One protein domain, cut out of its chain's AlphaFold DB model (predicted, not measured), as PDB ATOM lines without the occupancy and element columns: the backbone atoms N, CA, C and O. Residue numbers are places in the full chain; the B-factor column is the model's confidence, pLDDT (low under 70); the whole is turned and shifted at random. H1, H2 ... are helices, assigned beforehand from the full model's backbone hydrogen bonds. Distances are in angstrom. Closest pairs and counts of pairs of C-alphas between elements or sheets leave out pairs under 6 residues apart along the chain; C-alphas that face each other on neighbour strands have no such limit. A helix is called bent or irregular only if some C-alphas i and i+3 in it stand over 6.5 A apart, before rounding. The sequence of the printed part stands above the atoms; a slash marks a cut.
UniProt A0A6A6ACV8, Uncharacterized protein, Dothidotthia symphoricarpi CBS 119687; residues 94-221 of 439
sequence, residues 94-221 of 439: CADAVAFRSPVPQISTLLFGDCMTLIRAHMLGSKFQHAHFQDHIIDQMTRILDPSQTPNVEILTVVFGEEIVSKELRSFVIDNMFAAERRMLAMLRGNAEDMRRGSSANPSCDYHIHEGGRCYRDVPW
ATOM      1  N   CYS A  94     192.539 177.239 199.556       51.09
ATOM      2  CA  CYS A  94     191.146 177.643 199.668       51.09
ATOM      3  C   CYS A  94     190.596 177.567 201.100       51.09
ATOM      4  O   CYS A  94     189.413 177.835 201.290       51.09
ATOM      5  N   ALA A  95     191.397 177.217 202.112       44.69
ATOM      6  CA  ALA A  95     190.931 177.174 203.493       44.69
ATOM      7  C   ALA A  95     190.408 178.537 203.946       44.69
ATOM      8  O   ALA A  95     189.424 178.558 204.658       44.69
ATOM      9  N   ASP A  96     190.922 179.669 203.472       46.06
ATOM     10  CA  ASP A  96     190.350 180.958 203.885       46.06
ATOM     11  C   ASP A  96     188.977 181.237 203.235       46.06
ATOM     12  O   ASP A  96     188.112 181.856 203.851       46.06
ATOM     13  N   ALA A  97     188.718 180.702 202.035       47.62
ATOM     14  CA  ALA A  97     187.406 180.788 201.382       47.62
ATOM     15  C   ALA A  97     186.398 179.747 201.916       47.62
ATOM     16  O   ALA A  97     185.191 179.997 201.938       47.62
ATOM     17  N   VAL A  98     186.881 178.583 202.366       44.88
ATOM     18  CA  VAL A  98     186.054 177.436 202.783       44.88
ATOM     19  C   VAL A  98     185.920 177.327 204.310       44.88
ATOM     20  O   VAL A  98     184.884 176.879 204.793       44.88
ATOM     21  N   ALA A  99     186.884 177.797 205.108       44.75
ATOM     22  CA  ALA A  99     186.864 177.690 206.576       44.75
ATOM     23  C   ALA A  99     185.784 178.554 207.242       44.75
ATOM     24  O   ALA A  99     185.433 178.306 208.394       44.75
ATOM     25  N   PHE A 100     185.185 179.505 206.522       46.12
ATOM     26  CA  PHE A 100     183.976 180.191 206.988       46.12
ATOM     27  C   PHE A 100     182.685 179.390 206.765       46.12
ATOM     28  O   PHE A 100     181.620 179.806 207.228       46.12
ATOM     29  N   ARG A 101     182.740 178.235 206.092       45.59
ATOM     30  CA  ARG A 101     181.566 177.418 205.774       45.59
ATOM     31  C   ARG A 101     181.702 176.007 206.341       45.59
ATOM     32  O   ARG A 101     181.960 175.054 205.628       45.59
ATOM     33  N   SER A 102     181.362 175.894 207.624       43.50
ATOM     34  CA  SER A 102     180.898 174.670 208.291       43.50
ATOM     35  C   SER A 102     181.954 173.588 208.618       43.50
ATOM     36  O   SER A 102     182.686 173.139 207.746       43.50
ATOM     37  N   PRO A 103     181.986 173.063 209.861       52.34
ATOM     38  CA  PRO A 103     182.865 171.960 210.280       52.34
ATOM     39  C   PRO A 103     182.429 170.572 209.762       52.34
ATOM     40  O   PRO A 103     182.889 169.546 210.261       52.34
ATOM     41  N   VAL A 104     181.517 170.513 208.792       53.53
ATOM     42  CA  VAL A 104     181.078 169.259 208.171       53.53
ATOM     43  C   VAL A 104     182.002 168.968 206.985       53.53
ATOM     44  O   VAL A 104     182.242 169.888 206.209       53.53
ATOM     45  N   PRO A 105     182.493 167.725 206.794       52.00
ATOM     46  CA  PRO A 105     183.216 167.330 205.589       52.00
ATOM     47  C   PRO A 105     182.244 167.353 204.403       52.00
ATOM     48  O   PRO A 105     181.661 166.337 204.025       52.00
ATOM     49  N   GLN A 106     181.977 168.546 203.879       54.03
ATOM     50  CA  GLN A 106     181.173 168.722 202.687       54.03
ATOM     51  C   GLN A 106     182.045 168.377 201.490       54.03
ATOM     52  O   GLN A 106     183.156 168.877 201.336       54.03
ATOM     53  N   ILE A 107     181.509 167.458 200.695       55.59
ATOM     54  CA  ILE A 107     181.994 167.063 199.382       55.59
ATOM     55  C   ILE A 107     182.304 168.345 198.617       55.59
ATOM     56  O   ILE A 107     181.466 169.234 198.507       55.59
ATOM     57  N   SER A 108     183.548 168.452 198.199       58.22
ATOM     58  CA  SER A 108     184.186 169.651 197.696       58.22
ATOM     59  C   SER A 108     183.451 170.220 196.475       58.22
ATOM     60  O   SER A 108     183.250 169.518 195.491       58.22
ATOM     61  N   THR A 109     183.028 171.486 196.552       70.44
ATOM     62  CA  THR A 109     182.205 172.169 195.533       70.44
ATOM     63  C   THR A 109     182.939 173.322 194.850       70.44
ATOM     64  O   THR A 109     182.293 174.264 194.385       70.44
ATOM     65  N   LEU A 110     184.275 173.348 194.879       85.25
ATOM     66  CA  LEU A 110     184.988 174.479 194.291       85.25
ATOM     67  C   LEU A 110     184.867 174.452 192.775       85.25
ATOM     68  O   LEU A 110     184.884 173.387 192.145       85.25
ATOM     69  N   LEU A 111     184.752 175.650 192.210       88.75
ATOM     70  CA  LEU A 111     184.805 175.820 190.777       88.75
ATOM     71  C   LEU A 111     186.259 175.903 190.338       88.75
ATOM     72  O   LEU A 111     187.147 176.365 191.058       88.75
ATOM     73  N   PHE A 112     186.492 175.519 189.094       88.88
ATOM     74  CA  PHE A 112     187.792 175.660 188.452       88.88
ATOM     75  C   PHE A 112     188.342 177.097 188.540       88.88
ATOM     76  O   PHE A 112     189.541 177.277 188.756       88.88
ATOM     77  N   GLY A 113     187.465 178.109 188.448       88.00
ATOM     78  CA  GLY A 113     187.819 179.527 188.606       88.00
ATOM     79  C   GLY A 113     188.508 179.838 189.938       88.00
ATOM     80  O   GLY A 113     189.477 180.594 189.969       88.00
ATOM     81  N   ASP A 114     188.090 179.170 191.015       89.00
ATOM     82  CA  ASP A 114     188.661 179.336 192.357       89.00
ATOM     83  C   ASP A 114     190.034 178.654 192.496       89.00
ATOM     84  O   ASP A 114     190.796 178.936 193.421       89.00
ATOM     85  N   CYS A 115     190.376 177.762 191.561       91.44
ATOM     86  CA  CYS A 115     191.606 176.972 191.568       91.44
ATOM     87  C   CYS A 115     192.693 177.529 190.637       91.44
ATOM     88  O   CYS A 115     193.704 176.860 190.412       91.44
ATOM     89  N   MET A 116     192.550 178.756 190.120       92.31
ATOM     90  CA  MET A 116     193.524 179.361 189.198       92.31
ATOM     91  C   MET A 116     194.955 179.384 189.767       92.31
ATOM     92  O   MET A 116     195.925 179.152 189.043       92.31
ATOM     93  N   THR A 117     195.114 179.604 191.077       93.31
ATOM     94  CA  THR A 117     196.429 179.541 191.736       93.31
ATOM     95  C   THR A 117     197.049 178.147 191.661       93.31
ATOM     96  O   THR A 117     198.248 178.042 191.412       93.31
ATOM     97  N   LEU A 118     196.253 177.084 191.828       95.25
ATOM     98  CA  LEU A 118     196.721 175.701 191.706       95.25
ATOM     99  C   LEU A 118     197.058 175.350 190.255       95.25
ATOM    100  O   LEU A 118     198.102 174.757 190.012       95.25
ATOM    101  N   ILE A 119     196.257 175.794 189.285       95.88
ATOM    102  CA  ILE A 119     196.562 175.621 187.854       95.88
ATOM    103  C   ILE A 119     197.919 176.260 187.526       95.88
ATOM    104  O   ILE A 119     198.812 175.599 186.996       95.88
ATOM    105  N   ARG A 120     198.134 177.518 187.931       95.69
ATOM    106  CA  ARG A 120     199.421 178.206 187.730       95.69
ATOM    107  C   ARG A 120     200.567 177.564 188.513       95.69
ATOM    108  O   ARG A 120     201.701 177.587 188.044       95.69
ATOM    109  N   ALA A 121     200.296 176.991 189.684       96.81
ATOM    110  CA  ALA A 121     201.277 176.214 190.435       96.81
ATOM    111  C   ALA A 121     201.681 174.942 189.678       96.81
ATOM    112  O   ALA A 121     202.871 174.672 189.554       96.81
ATOM    113  N   HIS A 122     200.738 174.219 189.071       97.38
ATOM    114  CA  HIS A 122     201.072 173.088 188.207       97.38
ATOM    115  C   HIS A 122     201.974 173.519 187.041       97.38
ATOM    116  O   HIS A 122     203.003 172.897 186.791       97.38
ATOM    117  N   MET A 123     201.625 174.612 186.356       97.06
ATOM    118  CA  MET A 123     202.410 175.152 185.236       97.06
ATOM    119  C   MET A 123     203.816 175.580 185.672       97.06
ATOM    120  O   MET A 123     204.799 175.327 184.974       97.06
ATOM    121  N   LEU A 124     203.935 176.168 186.866       97.12
ATOM    122  CA  LEU A 124     205.224 176.453 187.490       97.12
ATOM    123  C   LEU A 124     206.026 175.167 187.735       97.12
ATOM    124  O   LEU A 124     207.226 175.138 187.476       97.12
ATOM    125  N   GLY A 125     205.366 174.099 188.185       97.06
ATOM    126  CA  GLY A 125     205.962 172.773 188.327       97.06
ATOM    127  C   GLY A 125     206.499 172.218 187.010       97.06
ATOM    128  O   GLY A 125     207.610 171.690 187.000       97.06
ATOM    129  N   SER A 126     205.764 172.399 185.909       96.88
ATOM    130  CA  SER A 126     206.215 172.031 184.559       96.88
ATOM    131  C   SER A 126     207.452 172.841 184.150       96.88
ATOM    132  O   SER A 126     208.455 172.266 183.730       96.88
ATOM    133  N   LYS A 127     207.438 174.163 184.376       96.56
ATOM    134  CA  LYS A 127     208.581 175.056 184.109       96.56
ATOM    135  C   LYS A 127     209.823 174.694 184.927       96.56
ATOM    136  O   LYS A 127     210.939 174.799 184.429       96.56
ATOM    137  N   PHE A 128     209.636 174.268 186.173       97.19
ATOM    138  CA  PHE A 128     210.715 173.837 187.065       97.19
ATOM    139  C   PHE A 128     211.088 172.360 186.905       97.19
ATOM    140  O   PHE A 128     211.992 171.903 187.602       97.19
ATOM    141  N   GLN A 129     210.400 171.627 186.024       95.81
ATOM    142  CA  GLN A 129     210.589 170.191 185.807       95.81
ATOM    143  C   GLN A 129     210.528 169.394 187.122       95.81
ATOM    144  O   GLN A 129     211.356 168.529 187.386       95.81
ATOM    145  N   HIS A 130     209.564 169.719 187.991       95.38
ATOM    146  CA  HIS A 130     209.392 169.045 189.279       95.38
ATOM    147  C   HIS A 130     208.114 168.191 189.251       95.38
ATOM    148  O   HIS A 130     207.054 168.640 189.691       95.38
ATOM    149  N   ALA A 131     208.198 166.973 188.702       94.88
ATOM    150  CA  ALA A 131     207.056 166.064 188.516       94.88
ATOM    151  C   ALA A 131     206.264 165.805 189.809       94.88
ATOM    152  O   ALA A 131     205.052 165.985 189.837       94.88
ATOM    153  N   HIS A 132     206.948 165.522 190.921       93.44
ATOM    154  CA  HIS A 132     206.284 165.263 192.206       93.44
ATOM    155  C   HIS A 132     205.415 166.436 192.692       93.44
ATOM    156  O   HIS A 132     204.403 166.229 193.359       93.44
ATOM    157  N   PHE A 133     205.808 167.675 192.381       95.31
ATOM    158  CA  PHE A 133     205.000 168.845 192.708       95.31
ATOM    159  C   PHE A 133     203.760 168.929 191.817       95.31
ATOM    160  O   PHE A 133     202.672 169.185 192.322       95.31
ATOM    161  N   GLN A 134     203.916 168.684 190.512       96.00
ATOM    162  CA  GLN A 134     202.813 168.672 189.546       96.00
ATOM    163  C   GLN A 134     201.740 167.655 189.952       96.00
ATOM    164  O   GLN A 134     200.574 168.021 190.118       96.00
ATOM    165  N   ASP A 135     202.155 166.426 190.248       94.50
ATOM    166  CA  ASP A 135     201.248 165.357 190.663       94.50
ATOM    167  C   ASP A 135     200.541 165.685 191.981       94.50
ATOM    168  O   ASP A 135     199.336 165.477 192.123       94.50
ATOM    169  N   HIS A 136     201.268 166.268 192.940       93.50
ATOM    170  CA  HIS A 136     200.678 166.709 194.202       93.50
ATOM    171  C   HIS A 136     199.625 167.805 193.989       93.50
ATOM    172  O   HIS A 136     198.613 167.824 194.691       93.50
ATOM    173  N   ILE A 137     199.821 168.704 193.023       95.25
ATOM    174  CA  ILE A 137     198.842 169.738 192.665       95.25
ATOM    175  C   ILE A 137     197.599 169.125 192.011       95.25
ATOM    176  O   ILE A 137     196.486 169.488 192.400       95.25
ATOM    177  N   ILE A 138     197.764 168.182 191.077       95.12
ATOM    178  CA  ILE A 138     196.647 167.404 190.509       95.12
ATOM    179  C   ILE A 138     195.860 166.717 191.625       95.12
ATOM    180  O   ILE A 138     194.632 166.793 191.659       95.12
ATOM    181  N   ASP A 139     196.555 166.104 192.580       91.88
ATOM    182  CA  ASP A 139     195.957 165.473 193.752       91.88
ATOM    183  C   ASP A 139     195.124 166.446 194.586       91.88
ATOM    184  O   ASP A 139     194.015 166.108 195.005       91.88
ATOM    185  N   GLN A 140     195.641 167.654 194.834       91.00
ATOM    186  CA  GLN A 140     194.888 168.683 195.550       91.00
ATOM    187  C   GLN A 140     193.650 169.104 194.757       91.00
ATOM    188  O   GLN A 140     192.560 169.119 195.322       91.00
ATOM    189  N   MET A 141     193.787 169.385 193.459       92.44
ATOM    190  CA  MET A 141     192.660 169.778 192.608       92.44
ATOM    191  C   MET A 141     191.591 168.681 192.531       92.44
ATOM    192  O   MET A 141     190.418 168.968 192.731       92.44
ATOM    193  N   THR A 142     191.990 167.420 192.359       90.94
ATOM    194  CA  THR A 142     191.084 166.255 192.345       90.94
ATOM    195  C   THR A 142     190.304 166.117 193.652       90.94
ATOM    196  O   THR A 142     189.153 165.695 193.651       90.94
ATOM    197  N   ARG A 143     190.919 166.469 194.789       88.00
ATOM    198  CA  ARG A 143     190.247 166.414 196.093       88.00
ATOM    199  C   ARG A 143     189.247 167.546 196.286       88.00
ATOM    200  O   ARG A 143     188.287 167.340 197.021       88.00
ATOM    201  N   ILE A 144     189.486 168.729 195.716       87.81
ATOM    202  CA  ILE A 144     188.710 169.940 196.037       87.81
ATOM    203  C   ILE A 144     187.697 170.357 194.962       87.81
ATOM    204  O   ILE A 144     186.759 171.094 195.275       87.81
ATOM    205  N   LEU A 145     187.880 169.923 193.716       88.94
ATOM    206  CA  LEU A 145     186.986 170.244 192.608       88.94
ATOM    207  C   LEU A 145     185.801 169.277 192.556       88.94
ATOM    208  O   LEU A 145     185.949 168.080 192.805       88.94
ATOM    209  N   ASP A 146     184.639 169.794 192.157       86.00
ATOM    210  CA  ASP A 146     183.543 168.943 191.682       86.00
ATOM    211  C   ASP A 146     184.015 168.210 190.407       86.00
ATOM    212  O   ASP A 146     184.551 168.873 189.513       86.00
ATOM    213  N   PRO A 147     183.844 166.878 190.289       83.75
ATOM    214  CA  PRO A 147     184.218 166.114 189.095       83.75
ATOM    215  C   PRO A 147     183.525 166.565 187.800       83.75
ATOM    216  O   PRO A 147     183.953 166.163 186.717       83.75
ATOM    217  N   SER A 148     182.437 167.336 187.879       88.31
ATOM    218  CA  SER A 148     181.742 167.882 186.713       88.31
ATOM    219  C   SER A 148     181.706 169.402 186.774       88.31
ATOM    220  O   SER A 148     180.822 169.999 187.382       88.31
ATOM    221  N   GLN A 149     182.648 170.037 186.090       90.75
ATOM    222  CA  GLN A 149     182.779 171.490 186.065       90.75
ATOM    223  C   GLN A 149     182.106 172.070 184.827       90.75
ATOM    224  O   GLN A 149     182.161 171.483 183.755       90.75
ATOM    225  N   THR A 150     181.519 173.260 184.936       90.31
ATOM    226  CA  THR A 150     181.098 174.002 183.741       90.31
ATOM    227  C   THR A 150     182.330 174.536 183.000       90.31
ATOM    228  O   THR A 150     183.220 175.079 183.667       90.31
ATOM    229  N   PRO A 151     182.390 174.466 181.656       92.81
ATOM    230  CA  PRO A 151     183.511 175.005 180.893       92.81
ATOM    231  C   PRO A 151     183.787 176.476 181.221       92.81
ATOM    232  O   PRO A 151     182.905 177.330 181.110       92.81
ATOM    233  N   ASN A 152     185.028 176.776 181.608       93.44
ATOM    234  CA  ASN A 152     185.475 178.130 181.925       93.44
ATOM    235  C   ASN A 152     186.478 178.601 180.864       93.44
ATOM    236  O   ASN A 152     187.575 178.055 180.749       93.44
ATOM    237  N   VAL A 153     186.093 179.626 180.098       93.69
ATOM    238  CA  VAL A 153     186.887 180.150 178.976       93.69
ATOM    239  C   VAL A 153     188.238 180.690 179.436       93.69
ATOM    240  O   VAL A 153     189.230 180.427 178.773       93.69
ATOM    241  N   GLU A 154     188.301 181.382 180.575       93.31
ATOM    242  CA  GLU A 154     189.552 181.943 181.097       93.31
ATOM    243  C   GLU A 154     190.578 180.837 181.366       93.31
ATOM    244  O   GLU A 154     191.739 180.938 180.975       93.31
ATOM    245  N   ILE A 155     190.131 179.736 181.967       94.38
ATOM    246  CA  ILE A 155     190.996 178.591 182.258       94.38
ATOM    247  C   ILE A 155     191.415 177.878 180.987       94.38
ATOM    248  O   ILE A 155     192.587 177.531 180.861       94.38
ATOM    249  N   LEU A 156     190.503 177.700 180.030       95.06
ATOM    250  CA  LEU A 156     190.865 177.141 178.731       95.06
ATOM    251  C   LEU A 156     191.907 178.021 178.030       95.06
ATOM    252  O   LEU A 156     192.891 177.501 177.515       95.06
ATOM    253  N   THR A 157     191.760 179.345 178.071       93.94
ATOM    254  CA  THR A 157     192.745 180.255 177.481       93.94
ATOM    255  C   THR A 157     194.101 180.170 178.179       93.94
ATOM    256  O   THR A 157     195.115 180.147 177.495       93.94
ATOM    257  N   VAL A 158     194.150 180.067 179.509       93.31
ATOM    258  CA  VAL A 158     195.422 179.908 180.239       93.31
ATOM    259  C   VAL A 158     196.073 178.549 179.941       93.31
ATOM    260  O   VAL A 158     197.252 178.479 179.610       93.31
ATOM    261  N   VAL A 159     195.308 177.458 180.016       95.56
ATOM    262  CA  VAL A 159     195.819 176.075 179.928       95.56
ATOM    263  C   VAL A 159     196.185 175.670 178.495       95.56
ATOM    264  O   VAL A 159     197.129 174.902 178.289       95.56
ATOM    265  N   PHE A 160     195.456 176.173 177.496       95.56
ATOM    266  CA  PHE A 160     195.695 175.861 176.081       95.56
ATOM    267  C   PHE A 160     196.424 176.972 175.326       95.56
ATOM    268  O   PHE A 160     196.998 176.695 174.278       95.56
ATOM    269  N   GLY A 161     196.437 178.200 175.851       93.31
ATOM    270  CA  GLY A 161     197.187 179.311 175.265       93.31
ATOM    271  C   GLY A 161     198.672 179.308 175.623       93.31
ATOM    272  O   GLY A 161     199.465 179.892 174.892       93.31
ATOM    273  N   GLU A 162     199.070 178.649 176.715       92.50
ATOM    274  CA  GLU A 162     200.475 178.566 177.121       92.50
ATOM    275  C   GLU A 162     201.157 177.273 176.634       92.50
ATOM    276  O   GLU A 162     200.645 176.160 176.791       92.50
ATOM    277  N   GLU A 163     202.363 177.414 176.074       92.94
ATOM    278  CA  GLU A 163     203.166 176.301 175.541       92.94
ATOM    279  C   GLU A 163     203.760 175.406 176.636       92.94
ATOM    280  O   GLU A 163     203.929 174.207 176.437       92.94
ATOM    281  N   ILE A 164     204.042 175.977 177.810       93.00
ATOM    282  CA  ILE A 164     204.722 175.293 178.923       93.00
ATOM    283  C   ILE A 164     203.812 174.347 179.721       93.00
ATOM    284  O   ILE A 164     204.251 173.745 180.702       93.00
ATOM    285  N   VAL A 165     202.537 174.241 179.346       95.19
ATOM    286  CA  VAL A 165     201.539 173.465 180.082       95.19
ATOM    287  C   VAL A 165     201.671 171.982 179.756       95.19
ATOM    288  O   VAL A 165     201.657 171.592 178.589       95.19
ATOM    289  N   SER A 166     201.750 171.141 180.791       96.19
ATOM    290  CA  SER A 166     201.858 169.696 180.603       96.19
ATOM    291  C   SER A 166     200.609 169.092 179.946       96.19
ATOM    292  O   SER A 166     199.487 169.603 180.065       96.19
ATOM    293  N   LYS A 167     200.797 167.958 179.262       96.19
ATOM    294  CA  LYS A 167     199.686 167.201 178.666       96.19
ATOM    295  C   LYS A 167     198.721 166.696 179.740       96.19
ATOM    296  O   LYS A 167     197.518 166.688 179.508       96.19
ATOM    297  N   GLU A 168     199.239 166.346 180.915       95.88
ATOM    298  CA  GLU A 168     198.479 165.844 182.057       95.88
ATOM    299  C   GLU A 168     197.495 166.898 182.564       95.88
ATOM    300  O   GLU A 168     196.315 166.593 182.724       95.88
ATOM    301  N   LEU A 169     197.933 168.156 182.719       96.69
ATOM    302  CA  LEU A 169     197.042 169.242 183.135       96.69
ATOM    303  C   LEU A 169     195.969 169.530 182.080       96.69
ATOM    304  O   LEU A 169     194.802 169.713 182.426       96.69
ATOM    305  N   ARG A 170     196.337 169.539 180.791       96.94
ATOM    306  CA  ARG A 170     195.376 169.728 179.687       96.94
ATOM    307  C   ARG A 170     194.310 168.632 179.686       96.94
ATOM    308  O   ARG A 170     193.121 168.942 179.605       96.94
ATOM    309  N   SER A 171     194.725 167.373 179.822       94.94
ATOM    310  CA  SER A 171     193.820 166.225 179.932       94.94
ATOM    311  C   SER A 171     192.942 166.312 181.177       94.94
ATOM    312  O   SER A 171     191.731 166.148 181.061       94.94
ATOM    313  N   PHE A 172     193.508 166.649 182.339       95.25
ATOM    314  CA  PHE A 172     192.759 166.820 183.585       95.25
ATOM    315  C   PHE A 172     191.658 167.881 183.453       95.25
ATOM    316  O   PHE A 172     190.515 167.649 183.854       95.25
ATOM    317  N   VAL A 173     191.972 169.032 182.854       95.25
ATOM    318  CA  VAL A 173     191.014 170.132 182.663       95.25
ATOM    319  C   VAL A 173     189.895 169.737 181.702       95.25
ATOM    320  O   VAL A 173     188.727 169.929 182.042       95.25
ATOM    321  N   ILE A 174     190.217 169.142 180.546       94.00
ATOM    322  CA  ILE A 174     189.200 168.647 179.599       94.00
ATOM    323  C   ILE A 174     188.304 167.622 180.286       94.00
ATOM    324  O   ILE A 174     187.078 167.679 180.182       94.00
ATOM    325  N   ASP A 175     188.915 166.694 181.010       92.44
ATOM    326  CA  ASP A 175     188.199 165.573 181.576       92.44
ATOM    327  C   ASP A 175     187.182 165.993 182.634       92.44
ATOM    328  O   ASP A 175     186.087 165.421 182.669       92.44
ATOM    329  N   ASN A 176     187.516 167.003 183.437       92.62
ATOM    330  CA  ASN A 176     186.632 167.561 184.458       92.62
ATOM    331  C   ASN A 176     185.609 168.556 183.872       92.62
ATOM    332  O   ASN A 176     184.449 168.539 184.280       92.62
ATOM    333  N   MET A 177     185.994 169.406 182.908       94.06
ATOM    334  CA  MET A 177     185.081 170.398 182.306       94.06
ATOM    335  C   MET A 177     184.049 169.798 181.350       94.06
ATOM    336  O   MET A 177     182.988 170.381 181.166       94.06
ATOM    337  N   PHE A 178     184.357 168.658 180.732       92.31
ATOM    338  CA  PHE A 178     183.463 167.985 179.783       92.31
ATOM    339  C   PHE A 178     182.984 166.625 180.306       92.31
ATOM    340  O   PHE A 178     182.590 165.741 179.539       92.31
ATOM    341  N   ALA A 179     183.055 166.402 181.623       90.00
ATOM    342  CA  ALA A 179     182.659 165.139 182.240       90.00
ATOM    343  C   ALA A 179     181.186 164.800 181.957       90.00
ATOM    344  O   ALA A 179     180.865 163.653 181.628       90.00
ATOM    345  N   ALA A 180     180.292 165.791 182.059       88.31
ATOM    346  CA  ALA A 180     178.861 165.619 181.827       88.31
ATOM    347  C   ALA A 180     178.555 165.276 180.362       88.31
ATOM    348  O   ALA A 180     177.814 164.327 180.092       88.31
ATOM    349  N   GLU A 181     179.169 165.984 179.418       89.69
ATOM    350  CA  GLU A 181     179.011 165.788 177.978       89.69
ATOM    351  C   GLU A 181     179.545 164.422 177.554       89.69
ATOM    352  O   GLU A 181     178.863 163.689 176.838       89.69
ATOM    353  N   ARG A 182     180.724 164.024 178.049       86.62
ATOM    354  CA  ARG A 182     181.276 162.685 177.792       86.62
ATOM    355  C   ARG A 182     180.368 161.591 178.337       86.62
ATOM    356  O   ARG A 182     180.110 160.612 177.639       86.62
ATOM    357  N   ARG A 183     179.831 161.772 179.548       86.00
ATOM    358  CA  ARG A 183     178.867 160.839 180.147       86.00
ATOM    359  C   ARG A 183     177.592 160.747 179.304       86.00
ATOM    360  O   ARG A 183     177.125 159.646 179.030       86.00
ATOM    361  N   MET A 184     177.055 161.877 178.853       88.62
ATOM    362  CA  MET A 184     175.876 161.928 177.987       88.62
ATOM    363  C   MET A 184     176.120 161.231 176.643       88.62
ATOM    364  O   MET A 184     175.317 160.393 176.231       88.62
ATOM    365  N   LEU A 185     177.249 161.504 175.988       86.56
ATOM    366  CA  LEU A 185     177.629 160.855 174.731       86.56
ATOM    367  C   LEU A 185     177.833 159.343 174.901       86.56
ATOM    368  O   LEU A 185     177.431 158.577 174.025       86.56
ATOM    369  N   ALA A 186     178.403 158.900 176.024       85.38
ATOM    370  CA  ALA A 186     178.534 157.478 176.336       85.38
ATOM    371  C   ALA A 186     177.160 156.792 176.467       85.38
ATOM    372  O   ALA A 186     176.971 155.712 175.900       85.38
ATOM    373  N   MET A 187     176.180 157.441 177.119       85.44
ATOM    374  CA  MET A 187     174.798 156.930 177.197       85.44
ATOM    375  C   MET A 187     174.158 156.804 175.816       85.44
ATOM    376  O   MET A 187     173.606 155.754 175.496       85.44
ATOM    377  N   LEU A 188     174.263 157.845 174.983       87.75
ATOM    378  CA  LEU A 188     173.681 157.850 173.635       87.75
ATOM    379  C   LEU A 188     174.294 156.776 172.727       87.75
ATOM    380  O   LEU A 188     173.613 156.226 171.867       87.75
ATOM    381  N   ARG A 189     175.573 156.442 172.933       89.06
ATOM    382  CA  ARG A 189     176.277 155.392 172.181       89.06
ATOM    383  C   ARG A 189     175.972 153.970 172.670       89.06
ATOM    384  O   ARG A 189     176.455 153.027 172.048       89.06
ATOM    385  N   GLY A 190     175.219 153.812 173.763       88.38
ATOM    386  CA  GLY A 190     174.977 152.516 174.409       88.38
ATOM    387  C   GLY A 190     176.214 151.930 175.103       88.38
ATOM    388  O   GLY A 190     176.201 150.770 175.509       88.38
ATOM    389  N   ASN A 191     177.282 152.719 175.258       77.50
ATOM    390  CA  ASN A 191     178.539 152.292 175.861       77.50
ATOM    391  C   ASN A 191     178.471 152.482 177.386       77.50
ATOM    392  O   ASN A 191     179.038 153.425 177.938       77.50
ATOM    393  N   ALA A 192     177.770 151.587 178.085       68.81
ATOM    394  CA  ALA A 192     177.730 151.614 179.551       68.81
ATOM    395  C   ALA A 192     179.104 151.316 180.189       68.81
ATOM    396  O   ALA A 192     179.362 151.738 181.315       68.81
ATOM    397  N   GLU A 193     180.004 150.630 179.474       63.44
ATOM    398  CA  GLU A 193     181.338 150.289 179.983       63.44
ATOM    399  C   GLU A 193     182.296 151.488 180.042       63.44
ATOM    400  O   GLU A 193     183.109 151.565 180.962       63.44
ATOM    401  N   ASP A 194     182.129 152.495 179.174       59.62
ATOM    402  CA  ASP A 194     182.911 153.741 179.239       59.62
ATOM    403  C   ASP A 194     182.612 154.551 180.513       59.62
ATOM    404  O   ASP A 194     183.450 155.325 180.978       59.62
ATOM    405  N   MET A 195     181.457 154.333 181.155       61.34
ATOM    406  CA  MET A 195     181.167 154.940 182.462       61.34
ATOM    407  C   MET A 195     182.005 154.351 183.598       61.34
ATOM    408  O   MET A 195     182.115 154.964 184.661       61.34
ATOM    409  N   ARG A 196     182.599 153.171 183.389       58.72
ATOM    410  CA  ARG A 196     183.451 152.480 184.361       58.72
ATOM    411  C   ARG A 196     184.932 152.813 184.223       58.72
ATOM    412  O   ARG A 196     185.727 152.249 184.972       58.72
ATOM    413  N   ARG A 197     185.318 153.773 183.371       55.38
ATOM    414  CA  ARG A 197     186.713 154.243 183.253       55.38
ATOM    415  C   ARG A 197     187.310 154.804 184.559       55.38
ATOM    416  O   ARG A 197     188.499 155.054 184.603       55.38
ATOM    417  N   GLY A 198     186.530 154.909 185.639       51.81
ATOM    418  CA  GLY A 198     187.023 155.090 187.013       51.81
ATOM    419  C   GLY A 198     187.535 153.817 187.710       51.81
ATOM    420  O   GLY A 198     187.721 153.838 188.922       51.81
ATOM    421  N   SER A 199     187.711 152.705 186.990       45.31
ATOM    422  CA  SER A 199     188.127 151.410 187.546       45.31
ATOM    423  C   SER A 199     189.508 150.959 187.056       45.31
ATOM    424  O   SER A 199     189.762 149.755 186.976       45.31
ATOM    425  N   SER A 200     190.417 151.888 186.730       51.62
ATOM    426  CA  SER A 200     191.842 151.549 186.804       51.62
ATOM    427  C   SER A 200     192.156 151.202 188.266       51.62
ATOM    428  O   SER A 200     191.519 151.715 189.185       51.62
ATOM    429  N   ALA A 201     193.088 150.278 188.515       52.50
ATOM    430  CA  ALA A 201     193.384 149.816 189.878       52.50
ATOM    431  C   ALA A 201     193.829 150.958 190.823       52.50
ATOM    432  O   ALA A 201     193.789 150.782 192.036       52.50
ATOM    433  N   ASN A 202     194.196 152.120 190.265       61.72
ATOM    434  CA  ASN A 202     194.401 153.389 190.952       61.72
ATOM    435  C   ASN A 202     193.950 154.548 190.034       61.72
ATOM    436  O   ASN A 202     194.792 155.104 189.326       61.72
ATOM    437  N   PRO A 203     192.671 154.982 190.071       61.88
ATOM    438  CA  PRO A 203     192.170 156.108 189.260       61.88
ATOM    439  C   PRO A 203     192.869 157.435 189.581       61.88
ATOM    440  O   PRO A 203     192.643 158.456 188.946       61.88
ATOM    441  N   SER A 204     193.727 157.440 190.597       71.00
ATOM    442  CA  SER A 204     194.509 158.593 190.986       71.00
ATOM    443  C   SER A 204     195.717 158.885 190.108       71.00
ATOM    444  O   SER A 204     196.233 159.986 190.226       71.00
ATOM    445  N   CYS A 205     196.203 157.933 189.307       87.44
ATOM    446  CA  CYS A 205     197.469 158.103 188.583       87.44
ATOM    447  C   CYS A 205     197.290 158.501 187.111       87.44
ATOM    448  O   CYS A 205     198.280 158.695 186.412       87.44
ATOM    449  N   ASP A 206     196.050 158.638 186.634       89.06
ATOM    450  CA  ASP A 206     195.745 158.903 185.218       89.06
ATOM    451  C   ASP A 206     196.334 160.235 184.715       89.06
ATOM    452  O   ASP A 206     196.593 160.400 183.524       89.06
ATOM    453  N   TYR A 207     196.577 161.170 185.635       93.50
ATOM    454  CA  TYR A 207     197.122 162.499 185.359       93.50
ATOM    455  C   TYR A 207     198.472 162.740 186.054       93.50
ATOM    456  O   TYR A 207     198.864 163.891 186.231       93.50
ATOM    457  N   HIS A 208     199.159 161.685 186.503       94.00
ATOM    458  CA  HIS A 208     200.470 161.801 187.150       94.00
ATOM    459  C   HIS A 208     201.617 161.596 186.159       94.00
ATOM    460  O   HIS A 208     201.510 160.853 185.180       94.00
ATOM    461  N   ILE A 209     202.745 162.236 186.445       92.12
ATOM    462  CA  ILE A 209     203.979 162.149 185.676       92.12
ATOM    463  C   ILE A 209     204.855 161.059 186.300       92.12
ATOM    464  O   ILE A 209     205.518 161.251 187.317       92.12
ATOM    465  N   HIS A 210     204.891 159.890 185.661       87.56
ATOM    466  CA  HIS A 210     205.689 158.753 186.123       87.56
ATOM    467  C   HIS A 210     207.153 158.840 185.666       87.56
ATOM    468  O   HIS A 210     207.572 158.149 184.731       87.56
ATOM    469  N   GLU A 211     207.956 159.662 186.342       81.50
ATOM    470  CA  GLU A 211     209.411 159.654 186.154       81.50
ATOM    471  C   GLU A 211     209.991 158.286 186.558       81.50
ATOM    472  O   GLU A 211     209.823 157.808 187.679       81.50
ATOM    473  N   GLY A 212     210.637 157.598 185.610       82.62
ATOM    474  CA  GLY A 212     211.163 156.246 185.837       82.62
ATOM    475  C   GLY A 212     210.086 155.167 186.022       82.62
ATOM    476  O   GLY A 212     210.376 154.108 186.582       82.62
ATOM    477  N   GLY A 213     208.849 155.426 185.573       84.75
ATOM    478  CA  GLY A 213     207.756 154.448 185.576       84.75
ATOM    479  C   GLY A 213     207.103 154.204 186.939       84.75
ATOM    480  O   GLY A 213     206.394 153.210 187.090       84.75
ATOM    481  N   ARG A 214     207.332 155.071 187.935       85.25
ATOM    482  CA  ARG A 214     206.705 154.976 189.265       85.25
ATOM    483  C   ARG A 214     205.914 156.238 189.584       85.25
ATOM    484  O   ARG A 214     206.300 157.327 189.170       85.25
ATOM    485  N   CYS A 215     204.829 156.093 190.338       87.19
ATOM    486  CA  CYS A 215     204.081 157.230 190.864       87.19
ATOM    487  C   CYS A 215     204.822 157.833 192.063       87.19
ATOM    488  O   CYS A 215     205.374 157.101 192.887       87.19
ATOM    489  N   TYR A 216     204.783 159.160 192.215       85.81
ATOM    490  CA  TYR A 216     205.390 159.838 193.368       85.81
ATOM    491  C   TYR A 216     204.824 159.350 194.715       85.81
ATOM    492  O   TYR A 216     205.492 159.456 195.741       85.81
ATOM    493  N   ARG A 217     203.600 158.802 194.725       85.69
ATOM    494  CA  ARG A 217     202.985 158.194 195.913       85.69
ATOM    495  C   ARG A 217     203.678 156.902 196.348       85.69
ATOM    496  O   ARG A 217     203.661 156.587 197.535       85.69
ATOM    497  N   ASP A 218     204.284 156.185 195.405       83.81
ATOM    498  CA  ASP A 218     205.012 154.937 195.654       83.81
ATOM    499  C   ASP A 218     206.474 155.191 196.029       83.81
ATOM    500  O   ASP A 218     207.145 154.307 196.564       83.81
ATOM    501  N   VAL A 219     206.985 156.389 195.739       78.69
ATOM    502  CA  VAL A 219     208.326 156.802 196.131       78.69
ATOM    503  C   VAL A 219     208.243 157.318 197.568       78.69
ATOM    504  O   VAL A 219     207.661 158.381 197.804       78.69
ATOM    505  N   PRO A 220     208.824 156.614 198.561       71.88
ATOM    506  CA  PRO A 220     208.980 157.205 199.873       71.88
ATOM    507  C   PRO A 220     209.824 158.455 199.674       71.88
ATOM    508  O   PRO A 220     210.957 158.367 199.194       71.88
ATOM    509  N   TRP A 221     209.234 159.614 199.974       64.19
ATOM    510  CA  TRP A 221     209.910 160.902 199.893       64.19
ATOM    511  C   TRP A 221     211.330 160.747 200.422       64.19
ATOM    512  O   TRP A 221     211.456 160.222 201.535       64.19
TER     513      TRP A 221
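This is residues 94 to 221 of the 439 residues of an uncharacterized protein of Dothidotthia symphoricarpi CBS 119687 (UniProt A0A6A6ACV8). The long helix H2 makes one wall of a loosely packed bundle of four nearly side-by-side helices, H2 to H5, built as two helical hairpins. H6 and H7 extend beyond one end of the bundle, residues 197 to 221 run back from H7 without a named element, and H1 lies off on a long link of which residues 99 to 105 stick out. The 128 printed residues hold seven named helices, H1 to H7 in chain order, and no named strand: all helix. The whole is compact, with a radius of gyration of the C-alphas of 15.6 A and spans of 43 by 41 by 32 A.

Find C-alpha 112 at (187.792, 175.660, 188.452); from there H2 runs 21.2 A to residue 127, irregular where C-alphas 114 and 117 are 7.8 A apart, with a kink of 33 degrees near residue 119. H3, residues 131 to 144, spans 20.2 A, H4, 153 to 161, 11.0 A, and H5, 167 to 177, 15.4 A. H6, 179 to 188, spans 14.4 A and ends at C-alpha 188 (173.681, 157.850, 173.635). H1, 95 to 98, and H7, 193 to 196, are short.

Look first at the hairpin of H2 and H3, which touch at a shallow tilt of 9 degrees, opposite ways; their closest C-alphas, His 122 and Gln 134, are 4.9 A apart. H2 touches H4 with residues 112 to 119 alone, C-alphas Gly 113 and Ile 155 being closest at 7.2 A. H4 and H5, a hairpin, only just touch, with 3 pairs of C-alphas within 8 A, Val 159 and Arg 170 closest at 6.4 A. H5 is close to but not clearly touching H3, the closest C-alphas, Ile 138 and Leu 169, being 7.6 A apart. H5 and H6 meet only through their link; H6 and H7 only just touch, with 3 pairs of C-alphas within 8 A, Ala 186 and Asp 194 closest at 6.4 A. H1 is apart from the other helices. Every O i to N i+4 pair is within hydrogen-bond range in H3, H4, H5 and H6, and 9 of 12 are in H2; H1 and H7 are too short for such a pair.

The two C-alphas farthest apart, Leu 188 and Trp 221, are 44.8 A from each other. The printed part has no cut, and the link from H1 to H2 is long. Look for pLDDT under 70 at residues 94 to 108, 192 to 203 and 221.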